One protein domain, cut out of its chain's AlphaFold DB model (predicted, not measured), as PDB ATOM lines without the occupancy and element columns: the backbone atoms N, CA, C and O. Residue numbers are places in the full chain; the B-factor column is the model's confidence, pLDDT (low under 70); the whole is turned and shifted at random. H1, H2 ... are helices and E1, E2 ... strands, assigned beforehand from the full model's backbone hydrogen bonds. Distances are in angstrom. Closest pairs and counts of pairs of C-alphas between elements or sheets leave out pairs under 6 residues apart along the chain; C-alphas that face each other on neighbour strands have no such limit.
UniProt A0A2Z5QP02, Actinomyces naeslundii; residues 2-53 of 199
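AT A GLANCE: This is residues 2 to 53 of the 199 residues of a protein of Actinomyces naeslundii (UniProt A0A2Z5QP02). Helices H1 and H2 run side by side toward one end of a rod, and a small two-strand hairpin, E1 and E2, makes the other end. The printed part has 52 residues, with two named helices and two named strands in the order H1, E1, E2, H2, a mixed class of helices and strands. The sheet E1 - E2 is antiparallel. The whole is only just loose, close to compact, with a radius of gyration of the C-alphas of 11.9 A and spans of 39 by 18 by 16 A.

HOW THE PARTS SIT: H1, residues 4 to 15, touches H2, residues 38 to 45, with residues 4 to 8 alone; the closest C-alphas, of Glu 5 and Thr 41, are 5.7 A apart. They run the same way at a shallow tilt of 25 degrees. E1, residues 21 to 23, and E2, residues 25 to 27, form an antiparallel hairpin at 150 degrees, with N 25 and O 23 within hydrogen-bond range at 2.8 A. Every O i to N i+4 pair in H1 and H2 is within range.

IN THESE COORDINATES: H1 runs 16.9 A from C-alpha 4 at (41.302, -51.152, -32.257). E1 and E2 have three residues each. H2 runs 10.3 A to C-alpha 45 at (34.319, -45.663, -30.074).

THE WHOLE: The farthest C-alphas, of Asn 2 and Pro 24, are 39.9 A apart. The printed part has no cut and no long link. No printed residue is under 70 in pLDDT.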
ATOM      1  N   ASN A   2      38.766 -56.401 -28.421       79.06
ATOM      2  CA  ASN A   2      39.399 -55.100 -28.662       79.06
ATOM      3  C   ASN A   2      39.437 -54.890 -30.180       79.06
ATOM      4  O   ASN A   2      40.167 -55.615 -30.850       79.06
ATOM      5  N   VAL A   3      38.590 -53.997 -30.703       86.44
ATOM      6  CA  VAL A   3      38.459 -53.737 -32.151       86.44
ATOM      7  C   VAL A   3      39.678 -52.965 -32.667       86.44
ATOM      8  O   VAL A   3      40.237 -53.317 -33.697       86.44
ATOM      9  N   GLY A   4      40.154 -51.984 -31.895       92.44
ATOM     10  CA  GLY A   4      41.302 -51.152 -32.257       92.44
ATOM     11  C   GLY A   4      40.981 -50.065 -33.288       92.44
ATOM     12  O   GLY A   4      39.915 -50.048 -33.896       92.44
ATOM     13  N   GLU A   5      41.918 -49.132 -33.458       93.50
ATOM     14  CA  GLU A   5      41.749 -47.947 -34.310       93.50
ATOM     15  C   GLU A   5      41.589 -48.286 -35.793       93.50
ATOM     16  O   GLU A   5      40.742 -47.715 -36.475       93.50
ATOM     17  N   GLU A   6      42.396 -49.222 -36.295       94.19
ATOM     18  CA  GLU A   6      42.405 -49.581 -37.714       94.19
ATOM     19  C   GLU A   6      41.057 -50.160 -38.153       94.19
ATOM     20  O   GLU A   6      40.475 -49.696 -39.134       94.19
ATOM     21  N   GLU A   7      40.516 -51.119 -37.394       94.69
ATOM     22  CA  GLU A   7      39.224 -51.722 -37.722       94.69
ATOM     23  C   GLU A   7      38.056 -50.755 -37.468       94.69
ATOM     24  O   GLU A   7      37.114 -50.758 -38.255       94.69
ATOM     25  N   LEU A   8      38.120 -49.869 -36.461       94.12
ATOM     26  CA  LEU A   8      37.102 -48.819 -36.279       94.12
ATOM     27  C   LEU A   8      37.087 -47.820 -37.444       94.12
ATOM     28  O   LEU A   8      36.020 -47.506 -37.969       94.12
ATOM     29  N   SER A   9      38.259 -47.349 -37.881       95.38
ATOM     30  CA  SER A   9      38.377 -46.432 -39.021       95.38
ATOM     31  C   SER A   9      37.899 -47.085 -40.319       95.38
ATOM     32  O   SER A   9      37.162 -46.479 -41.102       95.38
ATOM     33  N   LYS A  10      38.290 -48.342 -40.545       96.25
ATOM     34  CA  LYS A  10      37.847 -49.135 -41.695       96.25
ATOM     35  C   LYS A  10      36.337 -49.330 -41.684       96.25
ATOM     36  O   LYS A  10      35.704 -49.133 -42.718       96.25
ATOM     37  N   GLU A  11      35.762 -49.652 -40.530       96.44
ATOM     38  CA  GLU A  11      34.320 -49.808 -40.405       96.44
ATOM     39  C   GLU A  11      33.604 -48.481 -40.674       96.44
ATOM     40  O   GLU A  11      32.738 -48.431 -41.541       96.44
ATOM     41  N   ALA A  12      34.027 -47.364 -40.074       96.69
ATOM     42  CA  ALA A  12      33.436 -46.052 -40.359       96.69
ATOM     43  C   ALA A  12      33.423 -45.721 -41.870       96.69
ATOM     44  O   ALA A  12      32.406 -45.269 -42.411       96.69
ATOM     45  N   LYS A  13      34.515 -46.021 -42.587       97.06
ATOM     46  CA  LYS A  13      34.601 -45.854 -44.049       97.06
ATOM     47  C   LYS A  13      33.673 -46.798 -44.815       97.06
ATOM     48  O   LYS A  13      33.052 -46.363 -45.789       97.06
ATOM     49  N   ASN A  14      33.520 -48.047 -44.366       97.38
ATOM     50  CA  ASN A  14      32.542 -48.983 -44.935       97.38
ATOM     51  C   ASN A  14      31.123 -48.405 -44.867       97.38
ATOM     52  O   ASN A  14      30.368 -48.546 -45.827       97.38
ATOM     53  N   TRP A  15      30.782 -47.691 -43.790       97.81
ATOM     54  CA  TRP A  15      29.489 -47.012 -43.647       97.81
ATOM     55  C   TRP A  15      29.358 -45.733 -44.479       97.81
ATOM     56  O   TRP A  15      28.234 -45.329 -44.763       97.81
ATOM     57  N   GLY A  16      30.460 -45.115 -44.915       96.94
ATOM     58  CA  GLY A  16      30.448 -43.896 -45.736       96.94
ATOM     59  C   GLY A  16      30.964 -42.634 -45.070       96.94
ATOM     60  O   GLY A  16      30.879 -41.567 -45.676       96.94
ATOM     61  N   PHE A  17      31.569 -42.745 -43.886       97.50
ATOM     62  CA  PHE A  17      32.409 -41.666 -43.375       97.50
ATOM     63  C   PHE A  17      33.561 -41.396 -44.357       97.50
ATOM     64  O   PHE A  17      34.005 -42.284 -45.091       97.50
ATOM     65  N   ASP A  18      33.976 -40.135 -44.423       96.62
ATOM     66  CA  ASP A  18      34.963 -39.572 -45.346       96.62
ATOM     67  C   ASP A  18      34.584 -39.664 -46.841       96.62
ATOM     68  O   ASP A  18      35.401 -39.364 -47.711       96.62
ATOM     69  N   SER A  19      33.344 -40.057 -47.168       95.19
ATOM     70  CA  SER A  19      32.838 -40.086 -48.547       95.19
ATOM     71  C   SER A  19      32.102 -38.791 -48.903       95.19
ATOM     72  O   SER A  19      31.319 -38.267 -48.110       95.19
ATOM     73  N   GLU A  20      32.286 -38.306 -50.130       94.62
ATOM     74  CA  GLU A  20      31.466 -37.215 -50.663       94.62
ATOM     75  C   GLU A  20      30.070 -37.709 -51.069       94.62
ATOM     76  O   GLU A  20      29.903 -38.818 -51.585       94.62
ATOM     77  N   LEU A  21      29.061 -36.858 -50.866       93.25
ATOM     78  CA  LEU A  21      27.681 -37.103 -51.275       93.25
ATOM     79  C   LEU A  21      27.065 -35.814 -51.835       93.25
ATOM     80  O   LEU A  21      27.312 -34.711 -51.341       93.25
ATOM     81  N   SER A  22      26.236 -35.957 -52.866       91.75
ATOM     82  CA  SER A  22      25.426 -34.871 -53.414       91.75
ATOM     83  C   SER A  22      24.014 -35.368 -53.699       91.75
ATOM     84  O   SER A  22      23.842 -36.417 -54.318       91.75
ATOM     85  N   ILE A  23      23.012 -34.614 -53.243       88.44
ATOM     86  CA  ILE A  23      21.591 -34.920 -53.433       88.44
ATOM     87  C   ILE A  23      20.790 -33.669 -53.785       88.44
ATOM     88  O   ILE A  23      20.198 -33.013 -52.925       88.44
ATOM     89  N   PRO A  24      20.640 -33.393 -55.087       88.31
ATOM     90  CA  PRO A  24      21.262 -32.278 -55.848       88.31
ATOM     91  C   PRO A  24      22.078 -31.190 -55.115       88.31
ATOM     92  O   PRO A  24      22.754 -30.402 -55.772       88.31
ATOM     93  N   LEU A  25      22.010 -31.097 -53.791       92.62
ATOM     94  CA  LEU A  25      22.789 -30.202 -52.951       92.62
ATOM     95  C   LEU A  25      24.043 -30.913 -52.443       92.62
ATOM     96  O   LEU A  25      24.019 -32.117 -52.175       92.62
ATOM     97  N   LYS A  26      25.126 -30.155 -52.259       93.69
ATOM     98  CA  LYS A  26      26.352 -30.671 -51.643       93.69
ATOM     99  C   LYS A  26      26.083 -31.050 -50.185       93.69
ATOM    100  O   LYS A  26      25.564 -30.235 -49.426       93.69
ATOM    101  N   VAL A  27      26.487 -32.256 -49.795       94.94
ATOM    102  CA  VAL A  27      26.450 -32.725 -48.406       94.94
ATOM    103  C   VAL A  27      27.861 -32.658 -47.833       94.94
ATOM    104  O   VAL A  27      28.808 -33.148 -48.448       94.94
ATOM    105  N   THR A  28      28.016 -32.054 -46.656       96.44
ATOM    106  CA  THR A  28      29.283 -32.104 -45.915       96.44
ATOM    107  C   THR A  28      29.567 -33.550 -45.487       96.44
ATOM    108  O   THR A  28      28.694 -34.162 -44.865       96.44
ATOM    109  N   PRO A  29      30.750 -34.114 -45.792       96.56
ATOM    110  CA  PRO A  29      31.106 -35.457 -45.347       96.56
ATOM    111  C   PRO A  29      31.101 -35.574 -43.820       96.56
ATOM    112  O   PRO A  29      31.557 -34.672 -43.120       96.56
ATOM    113  N   SER A  30      30.603 -36.700 -43.309       97.56
ATOM    114  CA  SER A  30      30.875 -37.108 -41.923       97.56
ATOM    115  C   SER A  30      32.296 -37.652 -41.841       97.56
ATOM    116  O   SER A  30      32.743 -38.268 -42.805       97.56
ATOM    117  N   THR A  31      33.000 -37.450 -40.731       97.00
ATOM    118  CA  THR A  31      34.428 -37.772 -40.621       97.00
ATOM    119  C   THR A  31      34.735 -38.639 -39.414       97.00
ATOM    120  O   THR A  31      34.285 -38.345 -38.301       97.00
ATOM    121  N   TYR A  32      35.546 -39.675 -39.630       95.44
ATOM    122  CA  TYR A  32      36.179 -40.423 -38.549       95.44
ATOM    123  C   TYR A  32      37.659 -40.005 -38.481       95.44
ATOM    124  O   TYR A  32      38.392 -40.196 -39.453       95.44
ATOM    125  N   PRO A  33      38.112 -39.393 -37.376       91.06
ATOM    126  CA  PRO A  33      39.463 -38.859 -37.273       91.06
ATOM    127  C   PRO A  33      40.501 -39.983 -37.188       91.06
ATOM    128  O   PRO A  33      40.200 -41.080 -36.728       91.06
ATOM    129  N   HIS A  34      41.748 -39.684 -37.555       92.06
ATOM    130  CA  HIS A  34      42.867 -40.522 -37.130       92.06
ATOM    131  C   HIS A  34      43.102 -40.329 -35.629       92.06
ATOM    132  O   HIS A  34      43.251 -39.189 -35.180       92.06
ATOM    133  N   ASN A  35      43.132 -41.419 -34.862       92.69
ATOM    134  CA  ASN A  35      43.407 -41.374 -33.428       92.69
ATOM    135  C   ASN A  35      44.839 -41.843 -33.120       92.69
ATOM    136  O   ASN A  35      45.193 -42.994 -33.369       92.69
ATOM    137  N   ASP A  36      45.635 -40.973 -32.495       91.25
ATOM    138  CA  ASP A  36      47.054 -41.222 -32.187       91.25
ATOM    139  C   ASP A  36      47.269 -42.009 -30.878       91.25
ATOM    140  O   ASP A  36      48.396 -42.349 -30.509       91.25
ATOM    141  N   SER A  37      46.200 -42.283 -30.123       93.44
ATOM    142  CA  SER A  37      46.279 -42.921 -28.805       93.44
ATOM    143  C   SER A  37      45.073 -43.803 -28.492       93.44
ATOM    144  O   SER A  37      43.958 -43.550 -28.945       93.44
ATOM    145  N   GLN A  38      45.267 -44.795 -27.614       92.62
ATOM    146  CA  GLN A  38      44.175 -45.661 -27.140       92.62
ATOM    147  C   GLN A  38      43.045 -44.874 -26.462       92.62
ATOM    148  O   GLN A  38      41.886 -45.261 -26.568       92.62
ATOM    149  N   ALA A  39      43.370 -43.768 -25.782       92.94
ATOM    150  CA  ALA A  39      42.373 -42.904 -25.160       92.94
ATOM    151  C   ALA A  39      41.488 -42.220 -26.213       92.94
ATOM    152  O   ALA A  39      40.268 -42.216 -26.073       92.94
ATOM    153  N   GLN A  40      42.082 -41.701 -27.292       93.12
ATOM    154  CA  GLN A  40      41.326 -41.130 -28.408       93.12
ATOM    155  C   GLN A  40      40.486 -42.188 -29.126       93.12
ATOM    156  O   GLN A  40      39.303 -41.954 -29.339       93.12
ATOM    157  N   THR A  41      41.037 -43.376 -29.398       93.81
ATOM    158  CA  THR A  41      40.267 -44.489 -29.978       93.81
ATOM    159  C   THR A  41      39.090 -44.896 -29.086       93.81
ATOM    160  O   THR A  41      37.998 -45.160 -29.583       93.81
ATOM    161  N   ALA A  42      39.268 -44.908 -27.761       92.44
ATOM    162  CA  ALA A  42      38.184 -45.202 -26.824       92.44
ATOM    163  C   ALA A  42      37.088 -44.122 -26.842       92.44
ATOM    164  O   ALA A  42      35.906 -44.460 -26.830       92.44
ATOM    165  N   MET A  43      37.463 -42.838 -26.914       93.50
ATOM    166  CA  MET A  43      36.504 -41.736 -27.064       93.50
ATOM    167  C   MET A  43      35.771 -41.803 -28.409       93.50
ATOM    168  O   MET A  43      34.547 -41.695 -28.446       93.50
ATOM    169  N   ALA A  44      36.486 -42.058 -29.506       92.94
ATOM    170  CA  ALA A  44      35.887 -42.214 -30.828       92.94
ATOM    171  C   ALA A  44      34.893 -43.387 -30.867       92.94
ATOM    172  O   ALA A  44      33.809 -43.258 -31.434       92.94
ATOM    173  N   GLY A  45      35.202 -44.496 -30.184       91.06
ATOM    174  CA  GLY A  45      34.319 -45.663 -30.074       91.06
ATOM    175  C   GLY A  45      32.975 -45.394 -29.383       91.06
ATOM    176  O   GLY A  45      32.038 -46.166 -29.572       91.06
ATOM    177  N   ILE A  46      32.851 -44.303 -28.620       91.88
ATOM    178  CA  ILE A  46      31.581 -43.849 -28.029       91.88
ATOM    179  C   ILE A  46      30.997 -42.612 -28.735       91.88
ATOM    180  O   ILE A  46      30.016 -42.045 -28.256       91.88
ATOM    181  N   GLY A  47      31.580 -42.194 -29.865       90.25
ATOM    182  CA  GLY A  47      31.140 -41.030 -30.642       90.25
ATOM    183  C   GLY A  47      31.593 -39.678 -30.083       90.25
ATOM    184  O   GLY A  47      30.961 -38.669 -30.375       90.25
ATOM    185  N   GLN A  48      32.652 -39.656 -29.270       89.44
ATOM    186  CA  GLN A  48      33.244 -38.450 -28.684       89.44
ATOM    187  C   GLN A  48      34.543 -38.032 -29.400       89.44
ATOM    188  O   GLN A  48      35.010 -38.694 -30.331       89.44
ATOM    189  N   ALA A  49      35.145 -36.936 -28.929       86.94
ATOM    190  CA  ALA A  49      36.340 -36.307 -29.492       86.94
ATOM    191  C   ALA A  49      36.100 -35.742 -30.903       86.94
ATOM    192  O   ALA A  49      35.250 -34.872 -31.071       86.94
ATOM    193  N   SER A  50      36.857 -36.182 -31.909       88.81
ATOM    194  CA  SER A  50      36.851 -35.554 -33.241       88.81
ATOM    195  C   SER A  50      35.970 -36.279 -34.268       88.81
ATOM    196  O   SER A  50      36.056 -35.976 -35.459       88.81
ATOM    197  N   VAL A  51      35.140 -37.238 -33.835       92.62
ATOM    198  CA  VAL A  51      34.125 -37.871 -34.693       92.62
ATOM    199  C   VAL A  51      33.039 -36.845 -35.004       92.62
ATOM    200  O   VAL A  51      32.452 -36.264 -34.098       92.62
ATOM    201  N   GLN A  52      32.758 -36.625 -36.287       94.62
ATOM    202  CA  GLN A  52      31.726 -35.682 -36.725       94.62
ATOM    203  C   GLN A  52      30.763 -36.391 -37.665       94.62
ATOM    204  O   GLN A  52      31.183 -36.993 -38.652       94.62
ATOM    205  N   ALA A  53      29.468 -36.304 -37.376       96.00
ATOM    206  CA  ALA A  53      28.428 -36.918 -38.187       96.00
ATOM    207  C   ALA A  53      27.354 -35.895 -38.556       96.00
ATOM    208  O   ALA A  53      26.908 -35.111 -37.721       96.00
TER     209      ALA A  53